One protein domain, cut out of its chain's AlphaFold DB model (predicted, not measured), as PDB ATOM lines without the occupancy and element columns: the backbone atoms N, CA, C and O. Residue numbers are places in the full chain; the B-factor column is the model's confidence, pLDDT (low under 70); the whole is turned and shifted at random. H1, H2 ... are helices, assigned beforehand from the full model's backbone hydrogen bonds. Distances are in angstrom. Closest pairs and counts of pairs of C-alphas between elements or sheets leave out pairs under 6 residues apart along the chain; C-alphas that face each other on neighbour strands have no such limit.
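This is residues 16 to 64 of the 230 residues of an uncharacterized protein of Gongylonema pulchrum (UniProt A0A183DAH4). What shape do these atoms make? A long helix, H1, meets a shorter one, H2, at a sharp corner, and the two make an L of unequal arms. What is the make-up? The printed part has 49 residues with two named helices, H1 then H2, and no named strand: all helix. How large is it? It is extended, with a radius of gyration of the C-alphas of 18.5 A and spans of 56 by 25 by 7 A.

Where does H1 run? H1, residues 16 to 46, begins with C-alpha 16 at (-28.246, -4.714, 48.327) and is 44.6 A long from first to last C-alpha. It has a kink of 30 degrees near residue 40. Where is H2? H2, residues 48 to 63, measures 22.8 A and ends with C-alpha 63 at (-22.721, 50.349, 37.014).

Do H1 and H2 touch? They only just touch, with 3 pairs of C-alphas within 8 A, and only at the corner by their link: residues 44 to 45 of H1 and 50 to 51 of H2. The closest C-alphas, of Leu 44 and Arg 51, are 6.0 A apart. At what angle do they stand? Their lines are about perpendicular, at 90 degrees. Are the backbones in order? O i to N i+4 pairs are within hydrogen-bond range in 25 of 27 cases in H1 and 11 of 12 in H2.

How far does it reach? The two C-alphas farthest apart, of Thr 16 and Lys 64, are 57.0 A apart. Is it continuous? The printed part has no cut, and the link from H1 to H2 is tight. Where is confidence low? The pLDDT is under 70 at residues 16 to 18 and 62 to 64.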
ATOM      1  N   THR A  16     -29.369  -5.511  48.827       59.75
ATOM      2  CA  THR A  16     -28.246  -4.714  48.327       59.75
ATOM      3  C   THR A  16     -28.514  -4.102  46.952       59.75
ATOM      4  O   THR A  16     -28.147  -2.950  46.731       59.75
ATOM      5  N   ASP A  17     -29.230  -4.789  46.064       61.50
ATOM      6  CA  ASP A  17     -29.469  -4.352  44.681       61.50
ATOM      7  C   ASP A  17     -30.387  -3.122  44.611       61.50
ATOM      8  O   ASP A  17     -30.207  -2.234  43.776       61.50
ATOM      9  N   PHE A  18     -31.312  -3.002  45.566       66.81
ATOM     10  CA  PHE A  18     -32.166  -1.821  45.712       66.81
ATOM     11  C   PHE A  18     -31.380  -0.553  46.054       66.81
ATOM     12  O   PHE A  18     -31.728   0.532  45.590       66.81
ATOM     13  N   SER A  19     -30.317  -0.680  46.853       70.12
ATOM     14  CA  SER A  19     -29.499   0.470  47.253       70.12
ATOM     15  C   SER A  19     -28.690   1.021  46.078       70.12
ATOM     16  O   SER A  19     -28.651   2.233  45.874       70.12
ATOM     17  N   TYR A  20     -28.142   0.138  45.237       75.00
ATOM     18  CA  TYR A  20     -27.448   0.533  44.012       75.00
ATOM     19  C   TYR A  20     -28.398   1.180  43.006       75.00
ATOM     20  O   TYR A  20     -28.032   2.170  42.375       75.00
ATOM     21  N   TYR A  21     -29.627   0.670  42.891       79.69
ATOM     22  CA  TYR A  21     -30.629   1.250  42.001       79.69
ATOM     23  C   TYR A  21     -31.034   2.669  42.428       79.69
ATOM     24  O   TYR A  21     -31.107   3.559  41.585       79.69
ATOM     25  N   ALA A  22     -31.220   2.911  43.730       79.81
ATOM     26  CA  ALA A  22     -31.514   4.249  44.247       79.81
ATOM     27  C   ALA A  22     -30.378   5.245  43.950       79.81
ATOM     28  O   ALA A  22     -30.626   6.320  43.409       79.81
ATOM     29  N   VAL A  23     -29.125   4.853  44.205       78.50
ATOM     30  CA  VAL A  23     -27.952   5.695  43.907       78.50
ATOM     31  C   VAL A  23     -27.823   5.959  42.404       78.50
ATOM     32  O   VAL A  23     -27.549   7.086  41.994       78.50
ATOM     33  N   ALA A  24     -28.049   4.949  41.562       82.62
ATOM     34  CA  ALA A  24     -28.010   5.115  40.112       82.62
ATOM     35  C   ALA A  24     -29.087   6.095  39.620       82.62
ATOM     36  O   ALA A  24     -28.798   6.943  38.773       82.62
ATOM     37  N   LEU A  25     -30.303   6.027  40.169       85.69
ATOM     38  CA  LEU A  25     -31.376   6.969  39.848       85.69
ATOM     39  C   LEU A  25     -31.029   8.407  40.252       85.69
ATOM     40  O   LEU A  25     -31.272   9.327  39.467       85.69
ATOM     41  N   ASP A  26     -30.425   8.604  41.422       85.38
ATOM     42  CA  ASP A  26     -29.986   9.929  41.874       85.38
ATOM     43  C   ASP A  26     -28.896  10.498  40.957       85.38
ATOM     44  O   ASP A  26     -28.968  11.657  40.541       85.38
ATOM     45  N   VAL A  27     -27.922   9.672  40.558       85.38
ATOM     46  CA  VAL A  27     -26.857  10.076  39.627       85.38
ATOM     47  C   VAL A  27     -27.423  10.424  38.250       85.38
ATOM     48  O   VAL A  27     -27.061  11.457  37.687       85.38
ATOM     49  N   ILE A  28     -28.337   9.617  37.704       88.00
ATOM     50  CA  ILE A  28     -28.978   9.895  36.408       88.00
ATOM     51  C   ILE A  28     -29.788  11.194  36.474       88.00
ATOM     52  O   ILE A  28     -29.725  12.014  35.553       88.00
ATOM     53  N   SER A  29     -30.514  11.413  37.570       89.81
ATOM     54  CA  SER A  29     -31.286  12.640  37.789       89.81
ATOM     55  C   SER A  29     -30.370  13.864  37.852       89.81
ATOM     56  O   SER A  29     -30.627  14.872  37.189       89.81
ATOM     57  N   LEU A  30     -29.246  13.758  38.569       85.44
ATOM     58  CA  LEU A  30     -28.237  14.812  38.651       85.44
ATOM     59  C   LEU A  30     -27.617  15.114  37.278       85.44
ATOM     60  O   LEU A  30     -27.527  16.278  36.890       85.44
ATOM     61  N   LEU A  31     -27.240  14.082  36.516       84.94
ATOM     62  CA  LEU A  31     -26.679  14.228  35.170       84.94
ATOM     63  C   LEU A  31     -27.676  14.868  34.199       84.94
ATOM     64  O   LEU A  31     -27.289  15.707  33.389       84.94
ATOM     65  N   THR A  32     -28.958  14.524  34.300       92.38
ATOM     66  CA  THR A  32     -30.019  15.092  33.454       92.38
ATOM     67  C   THR A  32     -30.233  16.579  33.744       92.38
ATOM     68  O   THR A  32     -30.343  17.396  32.821       92.38
ATOM     69  N   ASN A  33     -30.225  16.956  35.024       91.31
ATOM     70  CA  ASN A  33     -30.304  18.355  35.441       91.31
ATOM     71  C   ASN A  33     -29.062  19.138  35.007       91.31
ATOM     72  O   ASN A  33     -29.186  20.236  34.464       91.31
ATOM     73  N   LEU A  34     -27.871  18.553  35.165       83.69
ATOM     74  CA  LEU A  34     -26.618  19.164  34.732       83.69
ATOM     75  C   LEU A  34     -26.579  19.351  33.210       83.69
ATOM     76  O   LEU A  34     -26.214  20.424  32.737       83.69
ATOM     77  N   ALA A  35     -27.017  18.354  32.438       86.75
ATOM     78  CA  ALA A  35     -27.126  18.449  30.986       86.75
ATOM     79  C   ALA A  35     -28.068  19.591  30.577       86.75
ATOM     80  O   ALA A  35     -27.739  20.386  29.696       86.75
ATOM     81  N   SER A  36     -29.201  19.733  31.266       88.38
ATOM     82  CA  SER A  36     -30.161  20.810  31.010       88.38
ATOM     83  C   SER A  36     -29.590  22.189  31.350       88.38
ATOM     84  O   SER A  36     -29.690  23.101  30.532       88.38
ATOM     85  N   ALA A  37     -28.909  22.328  32.489       84.31
ATOM     86  CA  ALA A  37     -28.233  23.566  32.878       84.31
ATOM     87  C   ALA A  37     -27.065  23.918  31.941       84.31
ATOM     88  O   ALA A  37     -26.845  25.090  31.644       84.31
ATOM     89  N   SER A  38     -26.349  22.913  31.421       82.69
ATOM     90  CA  SER A  38     -25.219  23.093  30.502       82.69
ATOM     91  C   SER A  38     -25.626  23.563  29.103       82.69
ATOM     92  O   SER A  38     -24.800  24.129  28.389       82.69
ATOM     93  N   ARG A  39     -26.899  23.420  28.705       85.50
ATOM     94  CA  ARG A  39     -27.362  23.950  27.412       85.50
ATOM     95  C   ARG A  39     -27.209  25.466  27.330       85.50
ATOM     96  O   ARG A  39     -26.787  25.971  26.298       85.50
ATOM     97  N   LEU A  40     -27.500  26.192  28.408       78.38
ATOM     98  CA  LEU A  40     -27.434  27.657  28.432       78.38
ATOM     99  C   LEU A  40     -26.018  28.218  28.168       78.38
ATOM    100  O   LEU A  40     -25.873  29.046  27.267       78.38
ATOM    101  N   PRO A  41     -24.949  27.779  28.866       76.75
ATOM    102  CA  PRO A  41     -23.593  28.217  28.554       76.75
ATOM    103  C   PRO A  41     -23.135  27.738  27.172       76.75
ATOM    104  O   PRO A  41     -22.396  28.473  26.521       76.75
ATOM    105  N   ILE A  42     -23.597  26.579  26.683       80.50
ATOM    106  CA  ILE A  42     -23.308  26.142  25.310       80.50
ATOM    107  C   ILE A  42     -23.931  27.117  24.303       80.50
ATOM    108  O   ILE A  42     -23.212  27.625  23.444       80.50
ATOM    109  N   TYR A  43     -25.210  27.478  24.448       83.12
ATOM    110  CA  TYR A  43     -25.860  28.472  23.585       83.12
ATOM    111  C   TYR A  43     -25.150  29.829  23.633       83.12
ATOM    112  O   TYR A  43     -24.860  30.408  22.585       83.12
ATOM    113  N   LEU A  44     -24.754  30.284  24.827       76.81
ATOM    114  CA  LEU A  44     -23.935  31.489  24.991       76.81
ATOM    115  C   LEU A  44     -22.544  31.348  24.351       76.81
ATOM    116  O   LEU A  44     -21.985  32.332  23.878       76.81
ATOM    117  N   SER A  45     -21.954  30.151  24.308       72.19
ATOM    118  CA  SER A  45     -20.656  29.901  23.662       72.19
ATOM    119  C   SER A  45     -20.753  29.833  22.129       72.19
ATOM    120  O   SER A  45     -19.812  30.220  21.430       72.19
ATOM    121  N   CYS A  46     -21.906  29.441  21.587       75.69
ATOM    122  CA  CYS A  46     -22.137  29.368  20.146       75.69
ATOM    123  C   CYS A  46     -22.597  30.707  19.552       75.69
ATOM    124  O   CYS A  46     -22.233  31.027  18.425       75.69
ATOM    125  N   GLN A  47     -23.341  31.523  20.304       84.69
ATOM    126  CA  GLN A  47     -23.842  32.815  19.829       84.69
ATOM    127  C   GLN A  47     -22.953  33.966  20.311       84.69
ATOM    128  O   GLN A  47     -23.055  34.446  21.438       84.69
ATOM    129  N   SER A  48     -22.050  34.428  19.441       77.69
ATOM    130  CA  SER A  48     -21.120  35.517  19.767       77.69
ATOM    131  C   SER A  48     -21.789  36.869  20.000       77.69
ATOM    132  O   SER A  48     -21.236  37.686  20.733       77.69
ATOM    133  N   GLU A  49     -22.942  37.115  19.379       80.94
ATOM    134  CA  GLU A  49     -23.703  38.360  19.541       80.94
ATOM    135  C   GLU A  49     -24.379  38.416  20.912       80.94
ATOM    136  O   GLU A  49     -24.163  39.374  21.652       80.94
ATOM    137  N   LEU A  50     -25.021  37.321  21.331       76.62
ATOM    138  CA  LEU A  50     -25.666  37.213  22.641       76.62
ATOM    139  C   LEU A  50     -24.679  37.431  23.804       76.62
ATOM    140  O   LEU A  50     -25.020  38.024  24.824       76.62
ATOM    141  N   ARG A  51     -23.409  37.023  23.649       78.88
ATOM    142  CA  ARG A  51     -22.364  37.317  24.651       78.88
ATOM    143  C   ARG A  51     -22.105  38.808  24.830       78.88
ATOM    144  O   ARG A  51     -21.797  39.224  25.944       78.88
ATOM    145  N   LYS A  52     -22.165  39.589  23.748       80.38
ATOM    146  CA  LYS A  52     -21.950  41.040  23.810       80.38
ATOM    147  C   LYS A  52     -23.112  41.702  24.539       80.38
ATOM    148  O   LYS A  52     -22.865  42.479  25.453       80.38
ATOM    149  N   GLU A  53     -24.341  41.306  24.217       83.50
ATOM    150  CA  GLU A  53     -25.553  41.820  24.861       83.50
ATOM    151  C   GLU A  53     -25.595  41.502  26.357       83.50
ATOM    152  O   GLU A  53     -25.773  42.400  27.174       83.50
ATOM    153  N   VAL A  54     -25.346  40.246  26.747       81.31
ATOM    154  CA  VAL A  54     -25.313  39.850  28.167       81.31
ATOM    155  C   VAL A  54     -24.218  40.606  28.921       81.31
ATOM    156  O   VAL A  54     -24.432  41.036  30.056       81.31
ATOM    157  N   TYR A  55     -23.055  40.815  28.300       78.81
ATOM    158  CA  TYR A  55     -21.970  41.581  28.909       78.81
ATOM    159  C   TYR A  55     -22.329  43.062  29.081       78.81
ATOM    160  O   TYR A  55     -22.053  43.639  30.133       78.81
ATOM    161  N   GLU A  56     -22.968  43.683  28.090       81.25
ATOM    162  CA  GLU A  56     -23.464  45.057  28.197       81.25
ATOM    163  C   GLU A  56     -24.566  45.181  29.253       81.25
ATOM    164  O   GLU A  56     -24.518  46.096  30.076       81.25
ATOM    165  N   LEU A  57     -25.490  44.220  29.328       80.94
ATOM    166  CA  LEU A  57     -26.542  44.180  30.343       80.94
ATOM    167  C   LEU A  57     -25.958  44.037  31.759       80.94
ATOM    168  O   LEU A  57     -26.365  44.748  32.683       80.94
ATOM    169  N   MET A  58     -24.956  43.170  31.939       78.19
ATOM    170  CA  MET A  58     -24.231  43.026  33.207       78.19
ATOM    171  C   MET A  58     -23.445  44.290  33.564       78.19
ATOM    172  O   MET A  58     -23.463  44.735  34.711       78.19
ATOM    173  N   ARG A  59     -22.782  44.914  32.588       77.12
ATOM    174  CA  ARG A  59     -22.054  46.170  32.792       77.12
ATOM    175  C   ARG A  59     -22.995  47.291  33.219       77.12
ATOM    176  O   ARG A  59     -22.677  48.029  34.152       77.12
ATOM    177  N   ASN A  60     -24.151  47.402  32.573       73.94
ATOM    178  CA  ASN A  60     -25.130  48.452  32.834       73.94
ATOM    179  C   ASN A  60     -25.864  48.239  34.165       73.94
ATOM    180  O   ASN A  60     -26.139  49.207  34.869       73.94
ATOM    181  N   SER A  61     -26.132  46.990  34.552       70.56
ATOM    182  CA  SER A  61     -26.734  46.668  35.853       70.56
ATOM    183  C   SER A  61     -25.749  46.825  37.018       70.56
ATOM    184  O   SER A  61     -26.122  47.368  38.054       70.56
ATOM    185  N   CYS A  62     -24.473  46.460  36.844       59.81
ATOM    186  CA  CYS A  62     -23.439  46.644  37.867       59.81
ATOM    187  C   CYS A  62     -23.039  48.125  38.045       59.81
ATOM    188  O   CYS A  62     -22.808  48.585  39.162       59.81
ATOM    189  N   SER A  63     -23.049  48.914  36.962       55.47
ATOM    190  CA  SER A  63     -22.721  50.349  37.014       55.47
ATOM    191  C   SER A  63     -23.757  51.183  37.776       55.47
ATOM    192  O   SER A  63     -23.411  52.231  38.311       55.47
ATOM    193  N   LYS A  64     -25.007  50.713  37.890       53.50
ATOM    194  CA  LYS A  64     -26.037  51.378  38.708       53.50
ATOM    195  C   LYS A  64     -25.777  51.253  40.215       53.50
ATOM    196  O   LYS A  64     -26.321  52.041  40.978       53.50
TER     197      LYS A  64